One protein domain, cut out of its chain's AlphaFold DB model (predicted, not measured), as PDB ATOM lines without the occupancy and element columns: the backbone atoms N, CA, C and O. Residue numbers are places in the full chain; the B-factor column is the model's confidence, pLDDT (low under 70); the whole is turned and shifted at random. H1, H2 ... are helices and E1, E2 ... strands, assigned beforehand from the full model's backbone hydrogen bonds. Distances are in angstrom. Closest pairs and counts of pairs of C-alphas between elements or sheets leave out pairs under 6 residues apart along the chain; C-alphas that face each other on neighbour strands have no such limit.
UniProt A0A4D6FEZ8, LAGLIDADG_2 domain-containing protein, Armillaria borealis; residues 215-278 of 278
ATOM      1  N   ASN A 215     212.664 187.889 184.868       72.12
ATOM      2  CA  ASN A 215     211.879 187.579 183.665       72.12
ATOM      3  C   ASN A 215     211.093 186.249 183.765       72.12
ATOM      4  O   ASN A 215     211.522 185.320 184.441       72.12
ATOM      5  N   GLY A 216     209.973 186.105 183.045       73.81
ATOM      6  CA  GLY A 216     209.356 184.806 182.687       73.81
ATOM      7  C   GLY A 216     208.386 184.162 183.686       73.81
ATOM      8  O   GLY A 216     207.527 183.381 183.280       73.81
ATOM      9  N   LEU A 217     208.423 184.545 184.969       87.19
ATOM     10  CA  LEU A 217     207.471 184.025 185.963       87.19
ATOM     11  C   LEU A 217     206.019 184.427 185.660       87.19
ATOM     12  O   LEU A 217     205.102 183.681 185.978       87.19
ATOM     13  N   SER A 218     205.801 185.582 185.030       88.94
ATOM     14  CA  SER A 218     204.465 186.059 184.653       88.94
ATOM     15  C   SER A 218     203.773 185.144 183.639       88.94
ATOM     16  O   SER A 218     202.564 184.948 183.736       88.94
ATOM     17  N   GLY A 219     204.525 184.562 182.700       90.88
ATOM     18  CA  GLY A 219     204.004 183.589 181.740       90.88
ATOM     19  C   GLY A 219     203.628 182.279 182.421       90.88
ATOM     20  O   GLY A 219     202.518 181.796 182.248       90.88
ATOM     21  N   PHE A 220     204.513 181.765 183.273       91.12
ATOM     22  CA  PHE A 220     204.269 180.528 184.018       91.12
ATOM     23  C   PHE A 220     203.096 180.666 185.003       91.12
ATOM     24  O   PHE A 220     202.189 179.839 185.049       91.12
ATOM     25  N   SER A 221     203.068 181.775 185.746       91.12
ATOM     26  CA  SER A 221     201.971 182.147 186.643       91.12
ATOM     27  C   SER A 221     200.650 182.275 185.888       91.12
ATOM     28  O   SER A 221     199.605 181.897 186.414       91.12
ATOM     29  N   LYS A 222     200.664 182.771 184.649       91.12
ATOM     30  CA  LYS A 222     199.435 182.948 183.879       91.12
ATOM     31  C   LYS A 222     198.661 181.638 183.686       91.12
ATOM     32  O   LYS A 222     197.434 181.708 183.718       91.12
ATOM     33  N   GLY A 223     199.350 180.509 183.514       86.75
ATOM     34  CA  GLY A 223     198.702 179.203 183.377       86.75
ATOM     35  C   GLY A 223     198.518 178.455 184.693       86.75
ATOM     36  O   GLY A 223     197.399 178.110 185.059       86.75
ATOM     37  N   ASP A 224     199.600 178.272 185.454       88.88
ATOM     38  CA  ASP A 224     199.618 177.334 186.591       88.88
ATOM     39  C   ASP A 224     199.372 177.985 187.962       88.88
ATOM     40  O   ASP A 224     199.420 177.316 189.005       88.88
ATOM     41  N   SER A 225     199.125 179.299 188.004       91.25
ATOM     42  CA  SER A 225     198.840 180.006 189.255       91.25
ATOM     43  C   SER A 225     197.388 180.427 189.400       91.25
ATOM     44  O   SER A 225     196.640 180.583 188.435       91.25
ATOM     45  N   SER A 226     196.990 180.693 190.641       91.38
ATOM     46  CA  SER A 226     195.715 181.333 190.910       91.38
ATOM     47  C   SER A 226     195.735 182.181 192.179       91.38
ATOM     48  O   SER A 226     196.431 181.918 193.165       91.38
ATOM     49  N   PHE A 227     194.948 183.254 192.116       91.75
ATOM     50  CA  PHE A 227     194.685 184.168 193.216       91.75
ATOM     51  C   PHE A 227     193.322 183.829 193.814       91.75
ATOM     52  O   PHE A 227     192.299 183.873 193.132       91.75
ATOM     53  N   GLN A 228     193.303 183.498 195.102       92.31
ATOM     54  CA  GLN A 228     192.092 183.143 195.833       92.31
ATOM     55  C   GLN A 228     191.813 184.149 196.939       92.31
ATOM     56  O   GLN A 228     192.686 184.458 197.755       92.31
ATOM     57  N   LEU A 229     190.558 184.582 197.009       92.06
ATOM     58  CA  LEU A 229     189.984 185.245 198.169       92.06
ATOM     59  C   LEU A 229     189.088 184.238 198.888       92.06
ATOM     60  O   LEU A 229     188.168 183.686 198.290       92.06
ATOM     61  N   ARG A 230     189.352 183.987 200.167       90.19
ATOM     62  CA  ARG A 230     188.512 183.139 201.013       90.19
ATOM     63  C   ARG A 230     187.979 183.970 202.166       90.19
ATOM     64  O   ARG A 230     188.759 184.508 202.951       90.19
ATOM     65  N   ILE A 231     186.655 184.017 202.258       90.81
ATOM     66  CA  ILE A 231     185.912 184.566 203.386       90.81
ATOM     67  C   ILE A 231     185.445 183.376 204.221       90.81
ATOM     68  O   ILE A 231     184.914 182.407 203.684       90.81
ATOM     69  N   THR A 232     185.708 183.400 205.517       90.19
ATOM     70  CA  THR A 232     185.203 182.408 206.466       90.19
ATOM     71  C   THR A 232     184.361 183.141 207.484       90.19
ATOM     72  O   THR A 232     184.855 184.039 208.161       90.19
ATOM     73  N   GLU A 233     183.083 182.795 207.551       88.75
ATOM     74  CA  GLU A 233     182.170 183.374 208.527       88.75
ATOM     75  C   GLU A 233     182.607 182.957 209.929       88.75
ATOM     76  O   GLU A 233     182.859 181.782 210.202       88.75
ATOM     77  N   GLY A 234     182.781 183.946 210.796       81.31
ATOM     78  CA  GLY A 234     183.116 183.738 212.195       81.31
ATOM     79  C   GLY A 234     181.984 184.232 213.081       81.31
ATOM     80  O   GLY A 234     181.196 185.081 212.679       81.31
ATOM     81  N   LEU A 235     181.943 183.742 214.320       75.50
ATOM     82  CA  LEU A 235     180.902 184.101 215.290       75.50
ATOM     83  C   LEU A 235     180.871 185.606 215.623       75.50
ATOM     84  O   LEU A 235     179.818 186.127 215.970       75.50
ATOM     85  N   GLN A 236     182.012 186.302 215.532       76.75
ATOM     86  CA  GLN A 236     182.117 187.744 215.813       76.75
ATOM     87  C   GLN A 236     182.517 188.586 214.597       76.75
ATOM     88  O   GLN A 236     182.130 189.747 214.495       76.75
ATOM     89  N   TYR A 237     183.330 188.036 213.698       75.88
ATOM     90  CA  TYR A 237     183.789 188.719 212.495       75.88
ATOM     91  C   TYR A 237     184.102 187.706 211.401       75.88
ATOM     92  O   TYR A 237     184.575 186.600 211.673       75.88
ATOM     93  N   ASN A 238     183.899 188.117 210.153       85.19
ATOM     94  CA  ASN A 238     184.319 187.336 209.001       85.19
ATOM     95  C   ASN A 238     185.844 187.384 208.876       85.19
ATOM     96  O   ASN A 238     186.461 188.450 208.921       85.19
ATOM     97  N   HIS A 239     186.464 186.223 208.698       85.75
ATOM     98  CA  HIS A 239     187.883 186.108 208.400       85.75
ATOM     99  C   HIS A 239     188.102 186.205 206.891       85.75
ATOM    100  O   HIS A 239     187.608 185.377 206.130       85.75
ATOM    101  N   LEU A 240     188.855 187.218 206.461       88.50
ATOM    102  CA  LEU A 240     189.284 187.383 205.076       88.50
ATOM    103  C   LEU A 240     190.711 186.858 204.910       88.50
ATOM    104  O   LEU A 240     191.618 187.221 205.662       88.50
ATOM    105  N   SER A 241     190.935 186.033 203.893       89.38
ATOM    106  CA  SER A 241     192.266 185.567 203.514       89.38
ATOM    107  C   SER A 241     192.486 185.664 202.013       89.38
ATOM    108  O   SER A 241     191.635 185.276 201.217       89.38
ATOM    109  N   THR A 242     193.658 186.166 201.638       90.38
ATOM    110  CA  THR A 242     194.134 186.231 200.256       90.38
ATOM    111  C   THR A 242     195.290 185.257 200.094       90.38
ATOM    112  O   THR A 242     196.249 185.291 200.871       90.38
ATOM    113  N   THR A 243     195.203 184.382 199.100       90.75
ATOM    114  CA  THR A 243     196.241 183.393 198.801       90.75
ATOM    115  C   THR A 243     196.618 183.488 197.336       90.75
ATOM    116  O   THR A 243     195.750 183.394 196.474       90.75
ATOM    117  N   TYR A 244     197.908 183.628 197.065       91.06
ATOM    118  CA  TYR A 244     198.474 183.304 195.765       91.06
ATOM    119  C   TYR A 244     199.025 181.884 195.836       91.06
ATOM    120  O   TYR A 244     199.764 181.556 196.773       91.06
ATOM    121  N   PHE A 245     198.641 181.027 194.896       89.69
ATOM    122  CA  PHE A 245     199.172 179.675 194.827       89.69
ATOM    123  C   PHE A 245     199.613 179.315 193.414       89.69
ATOM    124  O   PHE A 245     198.983 179.725 192.447       89.69
ATOM    125  N   ILE A 246     200.684 178.530 193.327       91.19
ATOM    126  CA  ILE A 246     201.157 177.878 192.105       91.19
ATOM    127  C   ILE A 246     201.197 176.381 192.375       91.19
ATOM    128  O   ILE A 246     201.695 175.962 193.425       91.19
ATOM    129  N   SER A 247     200.688 175.582 191.445       89.81
ATOM    130  CA  SER A 247     200.733 174.121 191.515       89.81
ATOM    131  C   SER A 247     201.383 173.543 190.272       89.81
ATOM    132  O   SER A 247     201.057 173.964 189.171       89.81
ATOM    133  N   GLN A 248     202.249 172.550 190.449       90.19
ATOM    134  CA  GLN A 248     202.847 171.807 189.345       90.19
ATOM    135  C   GLN A 248     202.992 170.331 189.723       90.19
ATOM    136  O   GLN A 248     203.096 169.987 190.903       90.19
ATOM    137  N   SER A 249     202.996 169.444 188.733       87.19
ATOM    138  CA  SER A 249     203.304 168.024 188.939       87.19
ATOM    139  C   SER A 249     204.703 167.859 189.533       87.19
ATOM    140  O   SER A 249     205.606 168.623 189.208       87.19
ATOM    141  N   ARG A 250     204.911 166.866 190.406       85.44
ATOM    142  CA  ARG A 250     206.249 166.630 190.988       85.44
ATOM    143  C   ARG A 250     207.267 166.225 189.932       85.44
ATOM    144  O   ARG A 250     208.399 166.696 189.956       85.44
ATOM    145  N   LEU A 251     206.847 165.338 189.036       87.00
ATOM    146  CA  LEU A 251     207.673 164.765 187.988       87.00
ATOM    147  C   LEU A 251     207.051 165.052 186.628       87.00
ATOM    148  O   LEU A 251     205.828 165.110 186.482       87.00
ATOM    149  N   ASN A 252     207.906 165.192 185.626       84.31
ATOM    150  CA  ASN A 252     207.513 165.136 184.235       84.31
ATOM    151  C   ASN A 252     207.073 163.707 183.885       84.31
ATOM    152  O   ASN A 252     207.762 162.744 184.211       84.31
ATOM    153  N   SER A 253     205.931 163.573 183.216       75.00
ATOM    154  CA  SER A 253     205.337 162.274 182.885       75.00
ATOM    155  C   SER A 253     206.141 161.457 181.871       75.00
ATOM    156  O   SER A 253     205.984 160.243 181.825       75.00
ATOM    157  N   GLU A 254     206.963 162.105 181.042       75.81
ATOM    158  CA  GLU A 254     207.747 161.443 179.993       75.81
ATOM    159  C   GLU A 254     209.168 161.120 180.458       75.81
ATOM    160  O   GLU A 254     209.686 160.051 180.152       75.81
ATOM    161  N   LEU A 255     209.801 162.048 181.178       77.62
ATOM    162  CA  LEU A 255     211.216 161.946 181.545       77.62
ATOM    163  C   LEU A 255     211.463 161.573 183.002       77.62
ATOM    164  O   LEU A 255     212.603 161.310 183.370       77.62
ATOM    165  N   PHE A 256     210.425 161.594 183.840       80.75
ATOM    166  CA  PHE A 256     210.549 161.455 185.294       80.75
ATOM    167  C   PHE A 256     211.499 162.486 185.934       80.75
ATOM    168  O   PHE A 256     211.941 162.316 187.068       80.75
ATOM    169  N   GLU A 257     211.776 163.585 185.228       85.56
ATOM    170  CA  GLU A 257     212.536 164.723 185.737       85.56
ATOM    171  C   GLU A 257     211.689 165.552 186.701       85.56
ATOM    172  O   GLU A 257     210.481 165.723 186.521       85.56
ATOM    173  N   SER A 258     212.331 166.084 187.733       87.25
ATOM    174  CA  SER A 258     211.657 166.777 188.823       87.25
ATOM    175  C   SER A 258     211.384 168.248 188.503       87.25
ATOM    176  O   SER A 258     212.265 168.965 188.040       87.25
ATOM    177  N   TYR A 259     210.188 168.736 188.844       88.88
ATOM    178  CA  TYR A 259     209.884 170.177 188.893       88.88
ATOM    179  C   TYR A 259     210.253 170.808 190.245       88.88
ATOM    180  O   TYR A 259     209.966 171.979 190.490       88.88
ATOM    181  N   LYS A 260     210.854 170.040 191.161       89.44
ATOM    182  CA  LYS A 260     211.171 170.502 192.514       89.44
ATOM    183  C   LYS A 260     212.056 171.749 192.499       89.44
ATOM    184  O   LYS A 260     211.692 172.716 193.152       89.44
ATOM    185  N   ASP A 261     213.131 171.763 191.718       88.69
ATOM    186  CA  ASP A 261     214.138 172.835 191.761       88.69
ATOM    187  C   ASP A 261     213.552 174.200 191.360       88.69
ATOM    188  O   ASP A 261     213.781 175.220 192.019       88.69
ATOM    189  N   ILE A 262     212.713 174.220 190.316       89.31
ATOM    190  CA  ILE A 262     212.008 175.438 189.898       89.31
ATOM    191  C   ILE A 262     210.962 175.857 190.939       89.31
ATOM    192  O   ILE A 262     210.843 177.040 191.255       89.31
ATOM    193  N   MET A 263     210.243 174.904 191.536       90.94
ATOM    194  CA  MET A 263     209.247 175.197 192.569       90.94
ATOM    195  C   MET A 263     209.886 175.674 193.881       90.94
ATOM    196  O   MET A 263     209.324 176.546 194.541       90.94
ATOM    197  N   GLU A 264     211.068 175.172 194.244       90.38
ATOM    198  CA  GLU A 264     211.874 175.678 195.361       90.38
ATOM    199  C   GLU A 264     212.371 177.091 195.069       90.38
ATOM    200  O   GLU A 264     212.206 177.978 195.904       90.38
ATOM    201  N   SER A 265     212.871 177.346 193.859       89.81
ATOM    202  CA  SER A 265     213.293 178.687 193.432       89.81
ATOM    203  C   SER A 265     212.144 179.704 193.510       89.81
ATOM    204  O   SER A 265     212.319 180.817 194.011       89.81
ATOM    205  N   ILE A 266     210.939 179.313 193.079       90.06
ATOM    206  CA  ILE A 266     209.720 180.125 193.205       90.06
ATOM    207  C   ILE A 266     209.353 180.333 194.681       90.06
ATOM    208  O   ILE A 266     209.002 181.444 195.080       90.06
ATOM    209  N   ALA A 267     209.428 179.289 195.510       90.38
ATOM    210  CA  ALA A 267     209.139 179.394 196.938       90.38
ATOM    211  C   ALA A 267     210.096 180.375 197.631       90.38
ATOM    212  O   ALA A 267     209.642 181.258 198.360       90.38
ATOM    213  N   HIS A 268     211.394 180.285 197.330       88.75
ATOM    214  CA  HIS A 268     212.412 181.210 197.816       88.75
ATOM    215  C   HIS A 268     212.136 182.651 197.380       88.75
ATOM    216  O   HIS A 268     212.209 183.552 198.215       88.75
ATOM    217  N   LEU A 269     211.740 182.873 196.120       88.81
ATOM    218  CA  LEU A 269     211.368 184.201 195.622       88.81
ATOM    219  C   LEU A 269     210.216 184.826 196.426       88.81
ATOM    220  O   LEU A 269     210.253 186.014 196.736       88.81
ATOM    221  N   PHE A 270     209.200 184.033 196.773       88.06
ATOM    222  CA  PHE A 270     208.031 184.501 197.526       88.06
ATOM    223  C   PHE A 270     208.184 184.410 199.048       88.06
ATOM    224  O   PHE A 270     207.212 184.662 199.764       88.06
ATOM    225  N   LEU A 271     209.370 184.046 199.553       89.94
ATOM    226  CA  LEU A 271     209.613 183.792 200.978       89.94
ATOM    227  C   LEU A 271     208.596 182.796 201.572       89.94
ATOM    228  O   LEU A 271     208.141 182.929 202.711       89.94
ATOM    229  N   ALA A 272     208.209 181.805 200.771       89.19
ATOM    230  CA  ALA A 272     207.245 180.771 201.108       89.19
ATOM    231  C   ALA A 272     207.944 179.418 201.304       89.19
ATOM    232  O   ALA A 272     209.062 179.197 200.846       89.19
ATOM    233  N   LYS A 273     207.262 178.482 201.970       87.81
ATOM    234  CA  LYS A 273     207.695 177.078 202.039       87.81
ATOM    235  C   LYS A 273     207.071 176.301 200.878       87.81
ATOM    236  O   LYS A 273     205.880 176.470 200.598       87.81
ATOM    237  N   LEU A 274     207.851 175.431 200.234       87.88
ATOM    238  CA  LEU A 274     207.321 174.490 199.250       87.88
ATOM    239  C   LEU A 274     206.482 173.424 199.967       87.88
ATOM    240  O   LEU A 274     206.967 172.712 200.844       87.88
ATOM    241  N   GLY A 275     205.206 173.333 199.603       83.88
ATOM    242  CA  GLY A 275     204.299 172.294 200.066       83.88
ATOM    243  C   GLY A 275     204.316 171.086 199.135       83.88
ATOM    244  O   GLY A 275     204.411 171.215 197.913       83.88
ATOM    245  N   VAL A 276     204.170 169.902 199.722       74.31
ATOM    246  CA  VAL A 276     204.098 168.626 199.009       74.31
ATOM    247  C   VAL A 276     202.727 168.008 199.295       74.31
ATOM    248  O   VAL A 276     202.386 167.787 200.456       74.31
ATOM    249  N   VAL A 277     201.915 167.786 198.256       65.12
ATOM    250  CA  VAL A 277     200.565 167.203 198.380       65.12
ATOM    251  C   VAL A 277     200.607 165.756 197.904       65.12
ATOM    252  O   VAL A 277     201.019 165.510 196.766       65.12
ATOM    253  N   TYR A 278     200.277 164.821 198.801       50.03
ATOM    254  CA  TYR A 278     200.203 163.376 198.554       50.03
ATOM    255  C   TYR A 278     198.758 162.951 198.284       50.03
ATOM    256  O   TYR A 278     197.845 163.540 198.919       50.03
TER     257      TYR A 278
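AT A GLANCE: This is residues 215 to 278 of the 278 residues of the protein "LAGLIDADG_2 domain-containing protein" of Armillaria borealis (UniProt A0A4D6FEZ8). A long two-stranded hairpin, E1 and E2, makes most of the length of this loose, elongated domain, with two short helices near the end of the hairpin where E1 begins and E2 ends. H1 lies near E2 at residues around Ile 246, H2 lies near E2 at residues around Gln 248, and the short strand E3 folds back after H2, while the loop of residues 252 to 257 sticks out at the end away from the hairpin's turn. The printed part has 64 residues, with two named helices and three named strands in the order H1, E1, E2, H2, E3; the sheet has the order E1 - E2, antiparallel, and the class is mixed, helices and strands. The whole is loose, with a radius of gyration of the C-alphas of 15.2 A, and the C-alphas span 51 by 30 by 21 A.

IN THESE COORDINATES: E1 is residues 225 to 232, 22.1 A from first to last C-alpha, beginning at C-alpha 225 at (198.840, 180.006, 189.255). E2 is residues 239 to 249, 30.7 A, the longest strand. H1 is residues 217 to 224, 10.3 A, with C-alpha 217 at (207.471, 184.025, 185.963). H2 is residues 260 to 269, 14.0 A. E3 is residues 274 to 277, 10.0 A, ending at C-alpha 277 at (200.565, 167.203, 198.380).

HOW THE PARTS SIT: E1 and E2 are a hairpin of antiparallel neighbour strands, with 150 degrees between their directions. N 228 and O 243 are 2.8 A apart, and N 245 and O 226 are 2.9 A apart, both within hydrogen-bond range. H1 and E2 have 4 pairs of C-alphas within 8 A, the closest being those of Asp 224 and Ile 246, 5.8 A apart. E2 and H2 have 1 such pair, the C-alphas of Gln 248 and Met 263, 7.9 A apart. H2 and E3 have 3 such pairs, the closest being the C-alphas of Ala 267 and Leu 274, 5.7 A apart. E3 pairs with no named strand and is apart from E2. H1 and H2 are apart. In H2 every O i to N i+4 pair is within hydrogen-bond range; in H1 it is 3 of 4.

THE WHOLE: The C-alphas farthest apart are those of Gln 236 and Leu 255, 51.8 A. The printed part has no cut and ends at residue 278, the chain's last. The links H1 to E1 and H2 to E3 are tight, those of E1 to E2 and E2 to H2 are short, and no link is long. Mean pLDDT of the printed part is 85.9; residues 277 to 278 are under 70.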